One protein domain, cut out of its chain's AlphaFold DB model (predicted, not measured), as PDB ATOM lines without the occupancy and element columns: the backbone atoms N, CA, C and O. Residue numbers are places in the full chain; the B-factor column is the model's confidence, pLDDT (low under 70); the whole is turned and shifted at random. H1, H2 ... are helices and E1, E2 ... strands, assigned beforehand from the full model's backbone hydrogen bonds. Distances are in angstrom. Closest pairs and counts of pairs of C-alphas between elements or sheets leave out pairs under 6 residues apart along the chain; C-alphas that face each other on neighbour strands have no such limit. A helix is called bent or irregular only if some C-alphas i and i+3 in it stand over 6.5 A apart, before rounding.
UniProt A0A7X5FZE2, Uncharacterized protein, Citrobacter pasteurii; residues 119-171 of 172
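What this domain is: This is residues 119 to 171 of the 172 residues of an uncharacterized protein of Citrobacter pasteurii (UniProt A0A7X5FZE2). A two-stranded antiparallel hairpin, E1 and E2, has one helix, H1, packed on its E2 side. The long loop between the strands, residues 125 to 141, reaches out at one end of the longest axis, and the last residues after H1 reach out at the other. The printed part has 53 residues with two named strands and one named helix, in the order E1, E2, H1, class mixed, helices and strands, with under half of the residues in named elements. It is only just compact, close to loose, with a radius of gyration of the C-alphas of 11.7 A, and only just elongated, spanning 34 by 22 by 18 A.

How they stand to each other: Start at Leu 119, where E1, residues 119 to 124, begins. Its antiparallel neighbour is E2, residues 142 to 147, at 148 degrees between their directions, and the two form a hairpin. Look for C-alphas 121 and 143, which face each other at 4.2 A. Between the strands, N 120 and O 144 are within hydrogen-bond range at 2.9 A, and so are N 142 and O 122 at 3.2 A. On the long link, residues 131 to 132 make a short antiparallel pairing with residues 123 to 124 of E1. Past E2, residues 150 to 151 pair in the same manner with residues 146 to 147 of E2. Further on you reach H1, residues 159 to 169, in whose backbone every O i to N i+4 pair is within hydrogen-bond range. H1 and E2 have 4 pairs of C-alphas within 8 A, the closest being those of Phe 143 and Ile 159 at 6.5 A. H1 and E1 are near each other, with 5 pairs of C-alphas within 10 A.

Where its parts are: Find C-alpha 119 at (216.938, 183.886, 199.915); from there E1 runs 16.6 A to C-alpha 124. E2 starts at C-alpha 142, at (218.939, 190.695, 207.831), and runs 17.0 A to C-alpha 147. H1 runs 15.5 A from C-alpha 159 to C-alpha 169, which you find at (205.895, 194.788, 194.698). H1 is not bent.

The domain as a whole: The two C-alphas farthest apart are those of Ser 133 and Lys 171, at 34.9 A. The printed part has no cut. Both links are long, with 17 residues between E1 and E2 and 11 between E2 and H1. In the B-factor column the mean pLDDT of the printed part is 84.0; look for values under 70 at residues 149 to 153 and 170 to 171, where the model's confidence is low.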
ATOM      1  N   LEU A 119     216.729 183.182 198.653       89.50
ATOM      2  CA  LEU A 119     216.938 183.886 199.915       89.50
ATOM      3  C   LEU A 119     218.435 184.080 200.175       89.50
ATOM      4  O   LEU A 119     219.247 183.176 199.992       89.50
ATOM      5  N   SER A 120     218.806 185.273 200.613       89.75
ATOM      6  CA  SER A 120     220.150 185.626 201.064       89.75
ATOM      7  C   SER A 120     220.050 186.353 202.399       89.75
ATOM      8  O   SER A 120     219.008 186.923 202.724       89.75
ATOM      9  N   GLY A 121     221.124 186.342 203.184       91.94
ATOM     10  CA  GLY A 121     221.132 187.025 204.468       91.94
ATOM     11  C   GLY A 121     222.524 187.376 204.968       91.94
ATOM     12  O   GLY A 121     223.536 187.017 204.363       91.94
ATOM     13  N   ARG A 122     222.559 188.136 206.062       92.38
ATOM     14  CA  ARG A 122     223.782 188.528 206.772       92.38
ATOM     15  C   ARG A 122     223.513 188.766 208.256       92.38
ATOM     16  O   ARG A 122     222.374 189.000 208.657       92.38
ATOM     17  N   LYS A 123     224.584 188.775 209.053       94.25
ATOM     18  CA  LYS A 123     224.576 189.271 210.434       94.25
ATOM     19  C   LYS A 123     225.056 190.721 210.463       94.25
ATOM     20  O   LYS A 123     226.122 191.039 209.931       94.25
ATOM     21  N   VAL A 124     224.290 191.577 211.124       91.88
ATOM     22  CA  VAL A 124     224.721 192.919 211.520       91.88
ATOM     23  C   VAL A 124     224.524 193.130 213.014       91.88
ATOM     24  O   VAL A 124     223.680 192.481 213.633       91.88
ATOM     25  N   ASP A 125     225.283 194.048 213.586       88.75
ATOM     26  CA  ASP A 125     224.944 194.669 214.855       88.75
ATOM     27  C   ASP A 125     223.683 195.520 214.675       88.75
ATOM     28  O   ASP A 125     223.600 196.306 213.729       88.75
ATOM     29  N   LEU A 126     222.677 195.347 215.532       82.88
ATOM     30  CA  LEU A 126     221.440 196.125 215.419       82.88
ATOM     31  C   LEU A 126     221.572 197.525 216.033       82.88
ATOM     32  O   LEU A 126     220.789 198.401 215.669       82.88
ATOM     33  N   GLU A 127     222.544 197.742 216.921       86.38
ATOM     34  CA  GLU A 127     222.803 199.037 217.552       86.38
ATOM     35  C   GLU A 127     223.771 199.871 216.712       86.38
ATOM     36  O   GLU A 127     223.490 201.036 216.424       86.38
ATOM     37  N   THR A 128     224.890 199.281 216.278       87.62
ATOM     38  CA  THR A 128     225.930 200.014 215.530       87.62
ATOM     39  C   THR A 128     225.772 199.919 214.013       87.62
ATOM     40  O   THR A 128     226.270 200.776 213.284       87.62
ATOM     41  N   GLY A 129     225.068 198.899 213.509       85.44
ATOM     42  CA  GLY A 129     224.971 198.605 212.077       85.44
ATOM     43  C   GLY A 129     226.199 197.895 211.495       85.44
ATOM     44  O   GLY A 129     226.239 197.645 210.283       85.44
ATOM     45  N   ASP A 130     227.189 197.556 212.327       88.00
ATOM     46  CA  ASP A 130     228.423 196.909 211.887       88.00
ATOM     47  C   ASP A 130     228.165 195.502 211.354       88.00
ATOM     48  O   ASP A 130     227.320 194.755 211.843       88.00
ATOM     49  N   ARG A 131     228.904 195.112 210.315       87.19
ATOM     50  CA  ARG A 131     228.768 193.780 209.718       87.19
ATOM     51  C   ARG A 131     229.623 192.777 210.476       87.19
ATOM     52  O   ARG A 131     230.835 192.954 210.572       87.19
ATOM     53  N   TYR A 132     229.015 191.671 210.890       87.00
ATOM     54  CA  TYR A 132     229.749 190.526 211.419       87.00
ATOM     55  C   TYR A 132     229.969 189.491 210.319       87.00
ATOM     56  O   TYR A 132     229.048 189.136 209.578       87.00
ATOM     57  N   SER A 133     231.198 188.987 210.221       84.62
ATOM     58  CA  SER A 133     231.524 187.923 209.276       84.62
ATOM     59  C   SER A 133     231.023 186.583 209.810       84.62
ATOM     60  O   SER A 133     231.534 186.063 210.800       84.62
ATOM     61  N   THR A 134     230.004 186.027 209.165       89.69
ATOM     62  CA  THR A 134     229.543 184.652 209.371       89.69
ATOM     63  C   THR A 134     228.864 184.172 208.096       89.69
ATOM     64  O   THR A 134     228.176 184.949 207.434       89.69
ATOM     65  N   SER A 135     229.047 182.900 207.748       91.00
ATOM     66  CA  SER A 135     228.303 182.224 206.680       91.00
ATOM     67  C   SER A 135     227.143 181.378 207.214       91.00
ATOM     68  O   SER A 135     226.384 180.834 206.419       91.00
ATOM     69  N   LEU A 136     226.986 181.281 208.542       95.31
ATOM     70  CA  LEU A 136     225.971 180.462 209.211       95.31
ATOM     71  C   LEU A 136     224.574 181.098 209.101       95.31
ATOM     72  O   LEU A 136     224.342 182.126 209.747       95.31
ATOM     73  N   PRO A 137     223.622 180.492 208.362       95.31
ATOM     74  CA  PRO A 137     222.352 181.148 208.055       95.31
ATOM     75  C   PRO A 137     221.478 181.442 209.274       95.31
ATOM     76  O   PRO A 137     220.854 182.495 209.334       95.31
ATOM     77  N   TYR A 138     221.477 180.564 210.281       94.56
ATOM     78  CA  TYR A 138     220.688 180.749 211.508       94.56
ATOM     79  C   TYR A 138     221.167 181.916 212.383       94.56
ATOM     80  O   TYR A 138     220.453 182.329 213.292       94.56
ATOM     81  N   ARG A 139     222.354 182.474 212.111       94.50
ATOM     82  CA  ARG A 139     222.841 183.683 212.786       94.50
ATOM     83  C   ARG A 139     222.392 184.967 212.098       94.50
ATOM     84  O   ARG A 139     222.497 186.031 212.698       94.50
ATOM     85  N   PHE A 140     221.956 184.915 210.840       94.31
ATOM     86  CA  PHE A 140     221.585 186.117 210.098       94.31
ATOM     87  C   PHE A 140     220.382 186.807 210.729       94.31
ATOM     88  O   PHE A 140     219.448 186.142 211.144       94.31
ATOM     89  N   ASN A 141     220.399 188.139 210.748       92.88
ATOM     90  CA  ASN A 141     219.306 188.985 211.246       92.88
ATOM     91  C   ASN A 141     218.855 190.032 210.215       92.88
ATOM     92  O   ASN A 141     218.097 190.952 210.527       92.88
ATOM     93  N   GLN A 142     219.351 189.914 208.984       91.62
ATOM     94  CA  GLN A 142     218.939 190.695 207.831       91.62
ATOM     95  C   GLN A 142     218.879 189.791 206.605       91.62
ATOM     96  O   GLN A 142     219.847 189.085 206.320       91.62
ATOM     97  N   PHE A 143     217.781 189.870 205.860       91.06
ATOM     98  CA  PHE A 143     217.469 189.007 204.727       91.06
ATOM     99  C   PHE A 143     217.021 189.812 203.515       91.06
ATOM    100  O   PHE A 143     216.374 190.850 203.656       91.06
ATOM    101  N   TRP A 144     217.345 189.325 202.324       89.44
ATOM    102  CA  TRP A 144     216.874 189.875 201.056       89.44
ATOM    103  C   TRP A 144     216.758 188.771 200.007       89.44
ATOM    104  O   TRP A 144     217.351 187.697 200.135       89.44
ATOM    105  N   PHE A 145     215.993 189.050 198.957       87.31
ATOM    106  CA  PHE A 145     215.924 188.188 197.787       87.31
ATOM    107  C   PHE A 145     216.972 188.583 196.753       87.31
ATOM    108  O   PHE A 145     217.234 189.764 196.517       87.31
ATOM    109  N   THR A 146     217.544 187.572 196.114       84.69
ATOM    110  CA  THR A 146     218.498 187.723 195.016       84.69
ATOM    111  C   THR A 146     217.933 187.011 193.783       84.69
ATOM    112  O   THR A 146     217.541 185.847 193.875       84.69
ATOM    113  N   CYS A 147     217.873 187.685 192.626       81.12
ATOM    114  CA  CYS A 147     217.574 187.066 191.325       81.12
ATOM    115  C   CYS A 147     218.423 187.689 190.208       81.12
ATOM    116  O   CYS A 147     218.662 188.884 190.253       81.12
ATOM    117  N   CYS A 148     218.836 186.910 189.193       74.19
ATOM    118  CA  CYS A 148     219.675 187.330 188.049       74.19
ATOM    119  C   CYS A 148     220.879 188.227 188.405       74.19
ATOM    120  O   CYS A 148     221.970 187.713 188.603       74.19
ATOM    121  N   GLU A 149     220.672 189.538 188.499       66.25
ATOM    122  CA  GLU A 149     221.619 190.551 189.003       66.25
ATOM    123  C   GLU A 149     220.895 191.634 189.834       66.25
ATOM    124  O   GLU A 149     221.484 192.621 190.271       66.25
ATOM    125  N   TRP A 150     219.591 191.457 190.049       65.94
ATOM    126  CA  TRP A 150     218.749 192.352 190.813       65.94
ATOM    127  C   TRP A 150     218.692 191.885 192.264       65.94
ATOM    128  O   TRP A 150     218.253 190.776 192.587       65.94
ATOM    129  N   ILE A 151     219.152 192.762 193.145       63.22
ATOM    130  CA  ILE A 151     218.952 192.631 194.579       63.22
ATOM    131  C   ILE A 151     217.598 193.272 194.869       63.22
ATOM    132  O   ILE A 151     217.357 194.421 194.494       63.22
ATOM    133  N   ALA A 152     216.714 192.496 195.491       62.94
ATOM    134  CA  ALA A 152     215.389 192.929 195.910       62.94
ATOM    135  C   ALA A 152     215.468 194.109 196.915       62.94
ATOM    136  O   ALA A 152     216.569 194.535 197.277       62.94
ATOM    137  N   PRO A 153     214.329 194.667 197.374       64.19
ATOM    138  CA  PRO A 153     214.299 195.822 198.271       64.19
ATOM    139  C   PRO A 153     215.175 195.674 199.522       64.19
ATOM    140  O   PRO A 153     215.629 194.585 199.875       64.19
ATOM    141  N   ALA A 154     215.378 196.802 200.212       76.56
ATOM    142  CA  ALA A 154     216.191 196.896 201.421       76.56
ATOM    143  C   ALA A 154     215.969 195.705 202.379       76.56
ATOM    144  O   ALA A 154     214.829 195.277 202.574       76.56
ATOM    145  N   PRO A 155     217.036 195.189 203.010       84.62
ATOM    146  CA  PRO A 155     216.948 193.969 203.796       84.62
ATOM    147  C   PRO A 155     215.917 194.075 204.928       84.62
ATOM    148  O   PRO A 155     215.715 195.148 205.504       84.62
ATOM    149  N   ARG A 156     215.274 192.953 205.257       87.00
ATOM    150  CA  ARG A 156     214.294 192.820 206.349       87.00
ATOM    151  C   ARG A 156     214.835 191.955 207.474       87.00
ATOM    152  O   ARG A 156     215.710 191.128 207.250       87.00
ATOM    153  N   GLN A 157     214.313 192.151 208.680       85.94
ATOM    154  CA  GLN A 157     214.715 191.372 209.857       85.94
ATOM    155  C   GLN A 157     214.098 189.966 209.883       85.94
ATOM    156  O   GLN A 157     214.673 189.061 210.480       85.94
ATOM    157  N   THR A 158     212.964 189.767 209.209       84.75
ATOM    158  CA  THR A 158     212.267 188.478 209.137       84.75
ATOM    159  C   THR A 158     212.033 188.067 207.687       84.75
ATOM    160  O   THR A 158     211.898 188.914 206.798       84.75
ATOM    161  N   ILE A 159     211.997 186.752 207.452       85.88
ATOM    162  CA  ILE A 159     211.746 186.173 206.125       85.88
ATOM    163  C   ILE A 159     210.289 186.416 205.710       85.88
ATOM    164  O   ILE A 159     210.045 186.792 204.571       85.88
ATOM    165  N   GLU A 160     209.338 186.294 206.638       84.88
ATOM    166  CA  GLU A 160     207.907 186.558 206.399       84.88
ATOM    167  C   GLU A 160     207.674 187.958 205.817       84.88
ATOM    168  O   GLU A 160     207.120 188.107 204.733       84.88
ATOM    169  N   ARG A 161     208.226 188.996 206.460       84.25
ATOM    170  CA  ARG A 161     208.093 190.373 205.968       84.25
ATOM    171  C   ARG A 161     208.729 190.569 204.591       84.25
ATOM    172  O   ARG A 161     208.262 191.381 203.801       84.25
ATOM    173  N   LEU A 162     209.818 189.853 204.308       86.94
ATOM    174  CA  LEU A 162     210.462 189.890 202.999       86.94
ATOM    175  C   LEU A 162     209.565 189.265 201.912       86.94
ATOM    176  O   LEU A 162     209.528 189.775 200.792       86.94
ATOM    177  N   ILE A 163     208.845 188.186 202.238       85.31
ATOM    178  CA  ILE A 163     207.877 187.531 201.346       85.31
ATOM    179  C   ILE A 163     206.701 188.463 201.047       85.31
ATOM    180  O   ILE A 163     206.350 188.626 199.875       85.31
ATOM    181  N   ASP A 164     206.127 189.086 202.077       85.19
ATOM    182  CA  ASP A 164     204.998 190.012 201.938       85.19
ATOM    183  C   ASP A 164     205.346 191.164 200.990       85.19
ATOM    184  O   ASP A 164     204.681 191.359 199.969       85.19
ATOM    185  N   ASP A 165     206.461 191.851 201.253       83.12
ATOM    186  CA  ASP A 165     206.919 192.968 200.426       83.12
ATOM    187  C   ASP A 165     207.149 192.552 198.964       83.12
ATOM    188  O   ASP A 165     206.805 193.288 198.034       83.12
ATOM    189  N   TRP A 166     207.730 191.368 198.743       83.62
ATOM    190  CA  TRP A 166     207.978 190.843 197.401       83.62
ATOM    191  C   TRP A 166     206.680 190.560 196.646       83.62
ATOM    192  O   TRP A 166     206.529 190.938 195.481       83.62
ATOM    193  N   ASN A 167     205.726 189.911 197.314       82.06
ATOM    194  CA  ASN A 167     204.427 189.601 196.738       82.06
ATOM    195  C   ASN A 167     203.624 190.865 196.405       82.06
ATOM    196  O   ASN A 167     202.882 190.856 195.423       82.06
ATOM    197  N   GLU A 168     203.763 191.941 197.179       81.31
ATOM    198  CA  GLU A 168     203.135 193.233 196.884       81.31
ATOM    199  C   GLU A 168     203.810 193.960 195.715       81.31
ATOM    200  O   GLU A 168     203.124 194.448 194.818       81.31
ATOM    201  N   HIS A 169     205.146 194.008 195.691       72.44
ATOM    202  CA  HIS A 169     205.895 194.788 194.698       72.44
ATOM    203  C   HIS A 169     205.830 194.201 193.286       72.44
ATOM    204  O   HIS A 169     205.847 194.955 192.321       72.44
ATOM    205  N   VAL A 170     205.758 192.875 193.140       62.75
ATOM    206  CA  VAL A 170     205.701 192.236 191.810       62.75
ATOM    207  C   VAL A 170     204.275 192.220 191.229       62.75
ATOM    208  O   VAL A 170     204.098 191.939 190.047       62.75
ATOM    209  N   LYS A 171     203.245 192.518 192.033       56.31
ATOM    210  CA  LYS A 171     201.848 192.608 191.559       56.31
ATOM    211  C   LYS A 171     201.508 193.939 190.872       56.31
ATOM    212  O   LYS A 171     200.436 194.019 190.274       56.31
TER     213      LYS A 171